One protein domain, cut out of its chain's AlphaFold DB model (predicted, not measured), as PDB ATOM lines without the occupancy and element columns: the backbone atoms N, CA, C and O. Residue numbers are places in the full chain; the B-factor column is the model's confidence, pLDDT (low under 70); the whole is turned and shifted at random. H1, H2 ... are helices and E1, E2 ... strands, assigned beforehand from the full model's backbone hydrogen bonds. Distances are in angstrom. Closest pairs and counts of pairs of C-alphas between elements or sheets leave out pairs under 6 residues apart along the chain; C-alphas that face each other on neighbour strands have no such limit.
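What this domain is: This is residues 2 to 62 of the 177 residues of the protein "Cyclodipeptide synthase" of Streptomyces sp. WM6386 (UniProt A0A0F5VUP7). A small parallel sheet of two short strands, E1 and E2, packs along one half of the long helix H2, while H1 folds back along the other end of H2 and H3 turns off the end of E2. The 61 printed residues, mostly helix by class, run E1, H1, H2, E2, H3. The whole is loose, with a radius of gyration of the C-alphas of 13.8 A and spans of 42 by 22 by 13 A.

How they stand to each other: E1, residues 2 to 5, and E2, residues 54 to 57, are parallel neighbours at 26 degrees; N 3 and O 54, 2.8 A apart, are within hydrogen-bond range. The closest C-alphas of H2, residues 21 to 46, and E2 are those of Leu 40 and Ala 55, 6.6 A apart. H1, residues 10 to 16, touches H2 at its residues 21 to 28 alone, closest at C-alphas 14 and 24, 5.0 A; this helical hairpin has a shallow tilt of 29 degrees, opposite ways. E1, H1, H2 and E2 form a strand-helix-strand unit, parallel neighbour strands with helices between, its crossover right-handed. H3, residues 58 to 62, is apart from H1 and H2. Every O i to N i+4 pair is within range in H1 and H2; H3 has 0 of 1, and 2 of 2 O i to N i+3 pairs.

Where its parts are: E1 begins at C-alpha 2 (225.116, 171.612, 219.142). H2 is 37.4 A long. H3 ends at C-alpha 62 (223.451, 158.022, 228.027).

The domain as a whole: The C-alphas farthest apart, of Gly 18 and Gly 49, are 43.2 A apart. The printed part has no cut and no long link, and no printed residue is under 70 in pLDDT.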
ATOM      1  N   ASP A   2     224.875 173.031 218.992       96.25
ATOM      2  CA  ASP A   2     225.116 171.612 219.142       96.25
ATOM      3  C   ASP A   2     224.131 170.881 218.234       96.25
ATOM      4  O   ASP A   2     222.917 171.017 218.373       96.25
ATOM      5  N   PHE A   3     224.662 170.158 217.253       96.25
ATOM      6  CA  PHE A   3     223.888 169.261 216.409       96.25
ATOM      7  C   PHE A   3     223.789 167.917 217.109       96.25
ATOM      8  O   PHE A   3     224.809 167.311 217.425       96.25
ATOM      9  N   VAL A   4     222.574 167.429 217.313       96.00
ATOM     10  CA  VAL A   4     222.347 166.079 217.825       96.00
ATOM     11  C   VAL A   4     221.806 165.237 216.685       96.00
ATOM     12  O   VAL A   4     220.818 165.611 216.056       96.00
ATOM     13  N   HIS A   5     222.471 164.124 216.381       93.88
ATOM     14  CA  HIS A   5     221.941 163.142 215.442       93.88
ATOM     15  C   HIS A   5     221.444 161.911 216.197       93.88
ATOM     16  O   HIS A   5     222.184 161.300 216.974       93.88
ATOM     17  N   THR A   6     220.198 161.521 215.945       90.75
ATOM     18  CA  THR A   6     219.594 160.389 216.643       90.75
ATOM     19  C   THR A   6     220.156 159.067 216.129       90.75
ATOM     20  O   THR A   6     220.074 158.753 214.941       90.75
ATOM     21  N   ASP A   7     220.771 158.302 217.028       95.62
ATOM     22  CA  ASP A   7     221.403 157.012 216.738       95.62
ATOM     23  C   ASP A   7     220.914 155.866 217.636       95.62
ATOM     24  O   ASP A   7     221.430 154.752 217.558       95.62
ATOM     25  N   LEU A   8     219.891 156.128 218.449       95.94
ATOM     26  CA  LEU A   8     219.212 155.143 219.286       95.94
ATOM     27  C   LEU A   8     217.988 154.561 218.564       95.94
ATOM     28  O   LEU A   8     217.373 155.231 217.735       95.94
ATOM     29  N   HIS A   9     217.637 153.314 218.885       96.69
ATOM     30  CA  HIS A   9     216.431 152.606 218.419       96.69
ATOM     31  C   HIS A   9     216.316 152.376 216.897       96.69
ATOM     32  O   HIS A   9     215.290 151.908 216.403       96.69
ATOM     33  N   VAL A  10     217.360 152.686 216.118       95.81
ATOM     34  CA  VAL A  10     217.327 152.570 214.650       95.81
ATOM     35  C   VAL A  10     217.363 151.115 214.183       95.81
ATOM     36  O   VAL A  10     216.688 150.771 213.213       95.81
ATOM     37  N   ALA A  11     218.151 150.256 214.838       96.81
ATOM     38  CA  ALA A  11     218.202 148.835 214.491       96.81
ATOM     39  C   ALA A  11     216.896 148.146 214.895       96.81
ATOM     40  O   ALA A  11     216.280 147.471 214.080       96.81
ATOM     41  N   GLU A  12     216.424 148.431 216.101       97.31
ATOM     42  CA  GLU A  12     215.179 147.938 216.677       97.31
ATOM     43  C   GLU A  12     213.978 148.310 215.801       97.31
ATOM     44  O   GLU A  12     213.095 147.488 215.576       97.31
ATOM     45  N   MET A  13     213.969 149.512 215.213       95.44
ATOM     46  CA  MET A  13     212.916 149.917 214.280       95.44
ATOM     47  C   MET A  13     212.975 149.131 212.961       95.44
ATOM     48  O   MET A  13     211.933 148.830 212.374       95.44
ATOM     49  N   TYR A  14     214.168 148.761 212.481       95.56
ATOM     50  CA  TYR A  14     214.282 147.840 211.345       95.56
ATOM     51  C   TYR A  14     213.788 146.436 211.708       95.56
ATOM     52  O   TYR A  14     213.035 145.860 210.928       95.56
ATOM     53  N   GLU A  15     214.143 145.906 212.877       96.44
ATOM     54  CA  GLU A  15     213.648 144.601 213.342       96.44
ATOM     55  C   GLU A  15     212.122 144.586 213.473       96.44
ATOM     56  O   GLU A  15     211.464 143.723 212.896       96.44
ATOM     57  N   ALA A  16     211.542 145.608 214.111       94.75
ATOM     58  CA  ALA A  16     210.093 145.778 214.231       94.75
ATOM     59  C   ALA A  16     209.388 145.924 212.869       94.75
ATOM     60  O   ALA A  16     208.195 145.655 212.745       94.75
ATOM     61  N   SER A  17     210.132 146.317 211.832       91.94
ATOM     62  CA  SER A  17     209.662 146.394 210.445       91.94
ATOM     63  C   SER A  17     209.910 145.106 209.642       91.94
ATOM     64  O   SER A  17     209.766 145.115 208.421       91.94
ATOM     65  N   GLY A  18     210.298 144.010 210.302       93.62
ATOM     66  CA  GLY A  18     210.411 142.669 209.720       93.62
ATOM     67  C   GLY A  18     211.802 142.279 209.211       93.62
ATOM     68  O   GLY A  18     211.939 141.248 208.555       93.62
ATOM     69  N   TYR A  19     212.841 143.074 209.480       95.50
ATOM     70  CA  TYR A  19     214.208 142.700 209.111       95.50
ATOM     71  C   TYR A  19     214.777 141.690 210.120       95.50
ATOM     72  O   TYR A  19     214.621 141.890 211.323       95.50
ATOM     73  N   PRO A  20     215.508 140.650 209.675       97.50
ATOM     74  CA  PRO A  20     216.306 139.827 210.581       97.50
ATOM     75  C   PRO A  20     217.301 140.686 211.377       97.50
ATOM     76  O   PRO A  20     217.864 141.634 210.827       97.50
ATOM     77  N   ALA A  21     217.579 140.333 212.635       96.25
ATOM     78  CA  ALA A  21     218.400 141.146 213.544       96.25
ATOM     79  C   ALA A  21     219.781 141.533 212.971       96.25
ATOM     80  O   ALA A  21     220.220 142.683 213.057       96.25
ATOM     81  N   ASP A  22     220.467 140.601 212.303       97.25
ATOM     82  CA  ASP A  22     221.754 140.895 211.659       97.25
ATOM     83  C   ASP A  22     221.623 141.887 210.492       97.25
ATOM     84  O   ASP A  22     222.492 142.745 210.297       97.25
ATOM     85  N   ASP A  23     220.535 141.816 209.727       97.75
ATOM     86  CA  ASP A  23     220.259 142.729 208.614       97.75
ATOM     87  C   ASP A  23     219.875 144.114 209.122       97.75
ATOM     88  O   ASP A  23     220.398 145.119 208.630       97.75
ATOM     89  N   ALA A  24     219.028 144.167 210.149       97.50
ATOM     90  CA  ALA A  24     218.641 145.384 210.842       97.50
ATOM     91  C   ALA A  24     219.863 146.124 211.396       97.50
ATOM     92  O   ALA A  24     220.062 147.306 211.092       97.50
ATOM     93  N   ARG A  25     220.756 145.414 212.100       97.06
ATOM     94  CA  ARG A  25     222.021 145.966 212.607       97.06
ATOM     95  C   ARG A  25     222.896 146.508 211.479       97.06
ATOM     96  O   ARG A  25     223.374 147.641 211.557       97.06
ATOM     97  N   ARG A  26     223.108 145.732 210.408       97.50
ATOM     98  CA  ARG A  26     223.928 146.169 209.260       97.50
ATOM     99  C   ARG A  26     223.352 147.421 208.599       97.50
ATOM    100  O   ARG A  26     224.103 148.347 208.276       97.50
ATOM    101  N   LYS A  27     222.032 147.467 208.417       97.00
ATOM    102  CA  LYS A  27     221.331 148.594 207.795       97.00
ATOM    103  C   LYS A  27     221.373 149.843 208.674       97.00
ATOM    104  O   LYS A  27     221.709 150.914 208.166       97.00
ATOM    105  N   ALA A  28     221.143 149.699 209.979       96.94
ATOM    106  CA  ALA A  28     221.282 150.780 210.949       96.94
ATOM    107  C   ALA A  28     222.699 151.363 210.928       96.94
ATOM    108  O   ALA A  28     222.859 152.561 210.710       96.94
ATOM    109  N   VAL A  29     223.740 150.527 211.024       96.94
ATOM    110  CA  VAL A  29     225.141 150.983 210.971       96.94
ATOM    111  C   VAL A  29     225.436 151.749 209.681       96.94
ATOM    112  O   VAL A  29     226.055 152.814 209.728       96.94
ATOM    113  N   LYS A  30     224.999 151.241 208.522       96.31
ATOM    114  CA  LYS A  30     225.196 151.924 207.235       96.31
ATOM    115  C   LYS A  30     224.531 153.304 207.229       96.31
ATOM    116  O   LYS A  30     225.166 154.282 206.829       96.31
ATOM    117  N   ASN A  31     223.285 153.389 207.684       95.69
ATOM    118  CA  ASN A  31     222.521 154.634 207.673       95.69
ATOM    119  C   ASN A  31     223.077 155.657 208.665       95.69
ATOM    120  O   ASN A  31     223.308 156.806 208.290       95.69
ATOM    121  N   LEU A  32     223.401 155.222 209.882       96.56
ATOM    122  CA  LEU A  32     223.992 156.065 210.918       96.56
ATOM    123  C   LEU A  32     225.371 156.592 210.518       96.56
ATOM    124  O   LEU A  32     225.660 157.768 210.731       96.56
ATOM    125  N   ARG A  33     226.201 155.778 209.848       96.50
ATOM    126  CA  ARG A  33     227.465 156.254 209.256       96.50
ATOM    127  C   ARG A  33     227.227 157.378 208.249       96.50
ATOM    128  O   ARG A  33     227.948 158.370 208.278       96.50
ATOM    129  N   GLY A  34     226.220 157.233 207.386       96.50
ATOM    130  CA  GLY A  34     225.856 158.248 206.398       96.50
ATOM    131  C   GLY A  34     225.395 159.560 207.034       96.50
ATOM    132  O   GLY A  34     225.896 160.622 206.667       96.50
ATOM    133  N   VAL A  35     224.482 159.497 208.008       95.75
ATOM    134  CA  VAL A  35     223.989 160.680 208.738       95.75
ATOM    135  C   VAL A  35     225.129 161.365 209.486       95.75
ATOM    136  O   VAL A  35     225.363 162.556 209.286       95.75
ATOM    137  N   ARG A  36     225.908 160.607 210.265       96.62
ATOM    138  CA  ARG A  36     227.058 161.131 211.011       96.62
ATOM    139  C   ARG A  36     228.073 161.807 210.090       96.62
ATOM    140  O   ARG A  36     228.534 162.903 210.390       96.62
ATOM    141  N   ALA A  37     228.410 161.188 208.957       97.00
ATOM    142  CA  ALA A  37     229.344 161.770 207.997       97.00
ATOM    143  C   ALA A  37     228.837 163.107 207.432       97.00
ATOM    144  O   ALA A  37     229.614 164.057 207.349       97.00
ATOM    145  N   LYS A  38     227.541 163.202 207.099       96.75
ATOM    146  CA  LYS A  38     226.918 164.440 206.606       96.75
ATOM    147  C   LYS A  38     226.925 165.544 207.661       96.75
ATOM    148  O   LYS A  38     227.370 166.646 207.360       96.75
ATOM    149  N   VAL A  39     226.500 165.243 208.891       95.94
ATOM    150  CA  VAL A  39     226.469 166.217 209.998       95.94
ATOM    151  C   VAL A  39     227.876 166.726 210.308       95.94
ATOM    152  O   VAL A  39     228.112 167.930 210.305       95.94
ATOM    153  N   LEU A  40     228.843 165.822 210.497       95.31
ATOM    154  CA  LEU A  40     230.228 166.207 210.778       95.31
ATOM    155  C   LEU A  40     230.878 166.949 209.606       95.31
ATOM    156  O   LEU A  40     231.693 167.844 209.824       95.31
ATOM    157  N   GLY A  41     230.548 166.574 208.369       96.50
ATOM    158  CA  GLY A  41     230.983 167.281 207.169       96.50
ATOM    159  C   GLY A  41     230.474 168.720 207.141       96.50
ATOM    160  O   GLY A  41     231.274 169.633 206.969       96.50
ATOM    161  N   ALA A  42     229.176 168.923 207.382       95.69
ATOM    162  CA  ALA A  42     228.558 170.247 207.423       95.69
ATOM    163  C   ALA A  42     229.132 171.120 208.551       95.69
ATOM    164  O   ALA A  42     229.516 172.261 208.305       95.69
ATOM    165  N   VAL A  43     229.273 170.568 209.763       96.19
ATOM    166  CA  VAL A  43     229.880 171.276 210.901       96.19
ATOM    167  C   VAL A  43     231.304 171.721 210.575       96.19
ATOM    168  O   VAL A  43     231.622 172.893 210.744       96.19
ATOM    169  N   ARG A  44     232.144 170.824 210.040       95.81
ATOM    170  CA  ARG A  44     233.525 171.167 209.660       95.81
ATOM    171  C   ARG A  44     233.607 172.172 208.517       95.81
ATOM    172  O   ARG A  44     234.543 172.958 208.496       95.81
ATOM    173  N   ALA A  45     232.677 172.135 207.566       96.75
ATOM    174  CA  ALA A  45     232.665 173.079 206.454       96.75
ATOM    175  C   ALA A  45     232.370 174.515 206.919       96.75
ATOM    176  O   ALA A  45     232.914 175.461 206.358       96.75
ATOM    177  N   VAL A  46     231.529 174.672 207.948       96.81
ATOM    178  CA  VAL A  46     231.113 175.982 208.475       96.81
ATOM    179  C   VAL A  46     232.022 176.475 209.607       96.81
ATOM    180  O   VAL A  46     232.286 177.671 209.701       96.81
ATOM    181  N   ASP A  47     232.517 175.578 210.458       96.75
ATOM    182  CA  ASP A  47     233.414 175.891 211.578       96.75
ATOM    183  C   ASP A  47     234.610 174.921 211.614       96.75
ATOM    184  O   ASP A  47     234.667 174.021 212.459       96.75
ATOM    185  N   PRO A  48     235.595 175.086 210.707       93.00
ATOM    186  CA  PRO A  48     236.768 174.211 210.643       93.00
ATOM    187  C   PRO A  48     237.595 174.198 211.934       93.00
ATOM    188  O   PRO A  48     238.262 173.208 212.228       93.00
ATOM    189  N   GLY A  49     237.558 175.296 212.699       92.56
ATOM    190  CA  GLY A  49     238.272 175.442 213.967       92.56
ATOM    191  C   GLY A  49     237.567 174.801 215.165       92.56
ATOM    192  O   GLY A  49     238.168 174.724 216.233       92.56
ATOM    193  N   GLY A  50     236.313 174.353 215.016       91.62
ATOM    194  CA  GLY A  50     235.554 173.670 216.070       91.62
ATOM    195  C   GLY A  50     235.294 174.528 217.313       91.62
ATOM    196  O   GLY A  50     235.241 174.009 218.428       91.62
ATOM    197  N   THR A  51     235.177 175.845 217.144       93.00
ATOM    198  CA  THR A  51     235.072 176.791 218.269       93.00
ATOM    199  C   THR A  51     233.629 177.069 218.689       93.00
ATOM    200  O   THR A  51     233.368 177.382 219.850       93.00
ATOM    201  N   ARG A  52     232.680 176.951 217.758       94.19
ATOM    202  CA  ARG A  52     231.280 177.382 217.895       94.19
ATOM    203  C   ARG A  52     230.285 176.253 217.657       94.19
ATOM    204  O   ARG A  52     229.194 176.281 218.240       94.19
ATOM    205  N   LEU A  53     230.623 175.306 216.787       96.38
ATOM    206  CA  LEU A  53     229.755 174.210 216.375       96.38
ATOM    207  C   LEU A  53     230.273 172.877 216.907       96.38
ATOM    208  O   LEU A  53     231.451 172.547 216.781       96.38
ATOM    209  N   ARG A  54     229.365 172.093 217.479       95.12
ATOM    210  CA  ARG A  54     229.629 170.738 217.967       95.12
ATOM    211  C   ARG A  54     228.587 169.789 217.401       95.12
ATOM    212  O   ARG A  54     227.486 170.210 217.051       95.12
ATOM    213  N   ALA A  55     228.942 168.517 217.298       95.88
ATOM    214  CA  ALA A  55     228.026 167.465 216.893       95.88
ATOM    215  C   ALA A  55     228.150 166.291 217.859       95.88
ATOM    216  O   ALA A  55     229.264 165.849 218.139       95.88
ATOM    217  N   HIS A  56     227.007 165.791 218.310       96.06
ATOM    218  CA  HIS A  56     226.883 164.700 219.266       96.06
ATOM    219  C   HIS A  56     225.991 163.616 218.675       96.06
ATOM    220  O   HIS A  56     225.004 163.910 217.987       96.06
ATOM    221  N   ALA A  57     226.328 162.366 218.956       96.44
ATOM    222  CA  ALA A  57     225.363 161.293 218.833       96.44
ATOM    223  C   ALA A  57     224.425 161.360 220.042       96.44
ATOM    224  O   ALA A  57     224.868 161.634 221.155       96.44
ATOM    225  N   MET A  58     223.130 161.100 219.864       96.44
ATOM    226  CA  MET A  58     222.208 161.104 221.006       96.44
ATOM    227  C   MET A  58     222.610 160.071 222.068       96.44
ATOM    228  O   MET A  58     222.472 160.303 223.268       96.44
ATOM    229  N   SER A  59     223.184 158.952 221.629       96.62
ATOM    230  CA  SER A  59     223.722 157.919 222.501       96.62
ATOM    231  C   SER A  59     224.864 158.383 223.413       96.62
ATOM    232  O   SER A  59     225.048 157.758 224.464       96.62
ATOM    233  N   ASP A  60     225.565 159.475 223.077       96.31
ATOM    234  CA  ASP A  60     226.617 160.076 223.909       96.31
ATOM    235  C   ASP A  60     226.041 160.619 225.229       96.31
ATOM    236  O   ASP A  60     226.721 160.633 226.254       96.31
ATOM    237  N   PHE A  61     224.758 160.998 225.252       97.38
ATOM    238  CA  PHE A  61     224.102 161.507 226.458       97.38
ATOM    239  C   PHE A  61     223.721 160.413 227.459       97.38
ATOM    240  O   PHE A  61     223.436 160.723 228.611       97.38
ATOM    241  N   ARG A  62     223.800 159.123 227.103       95.06
ATOM    242  CA  ARG A  62     223.451 158.022 228.027       95.06
ATOM    243  C   ARG A  62     224.339 157.953 229.272       95.06
ATOM    244  O   ARG A  62     223.931 157.383 230.278       95.06
TER     245      ARG A  62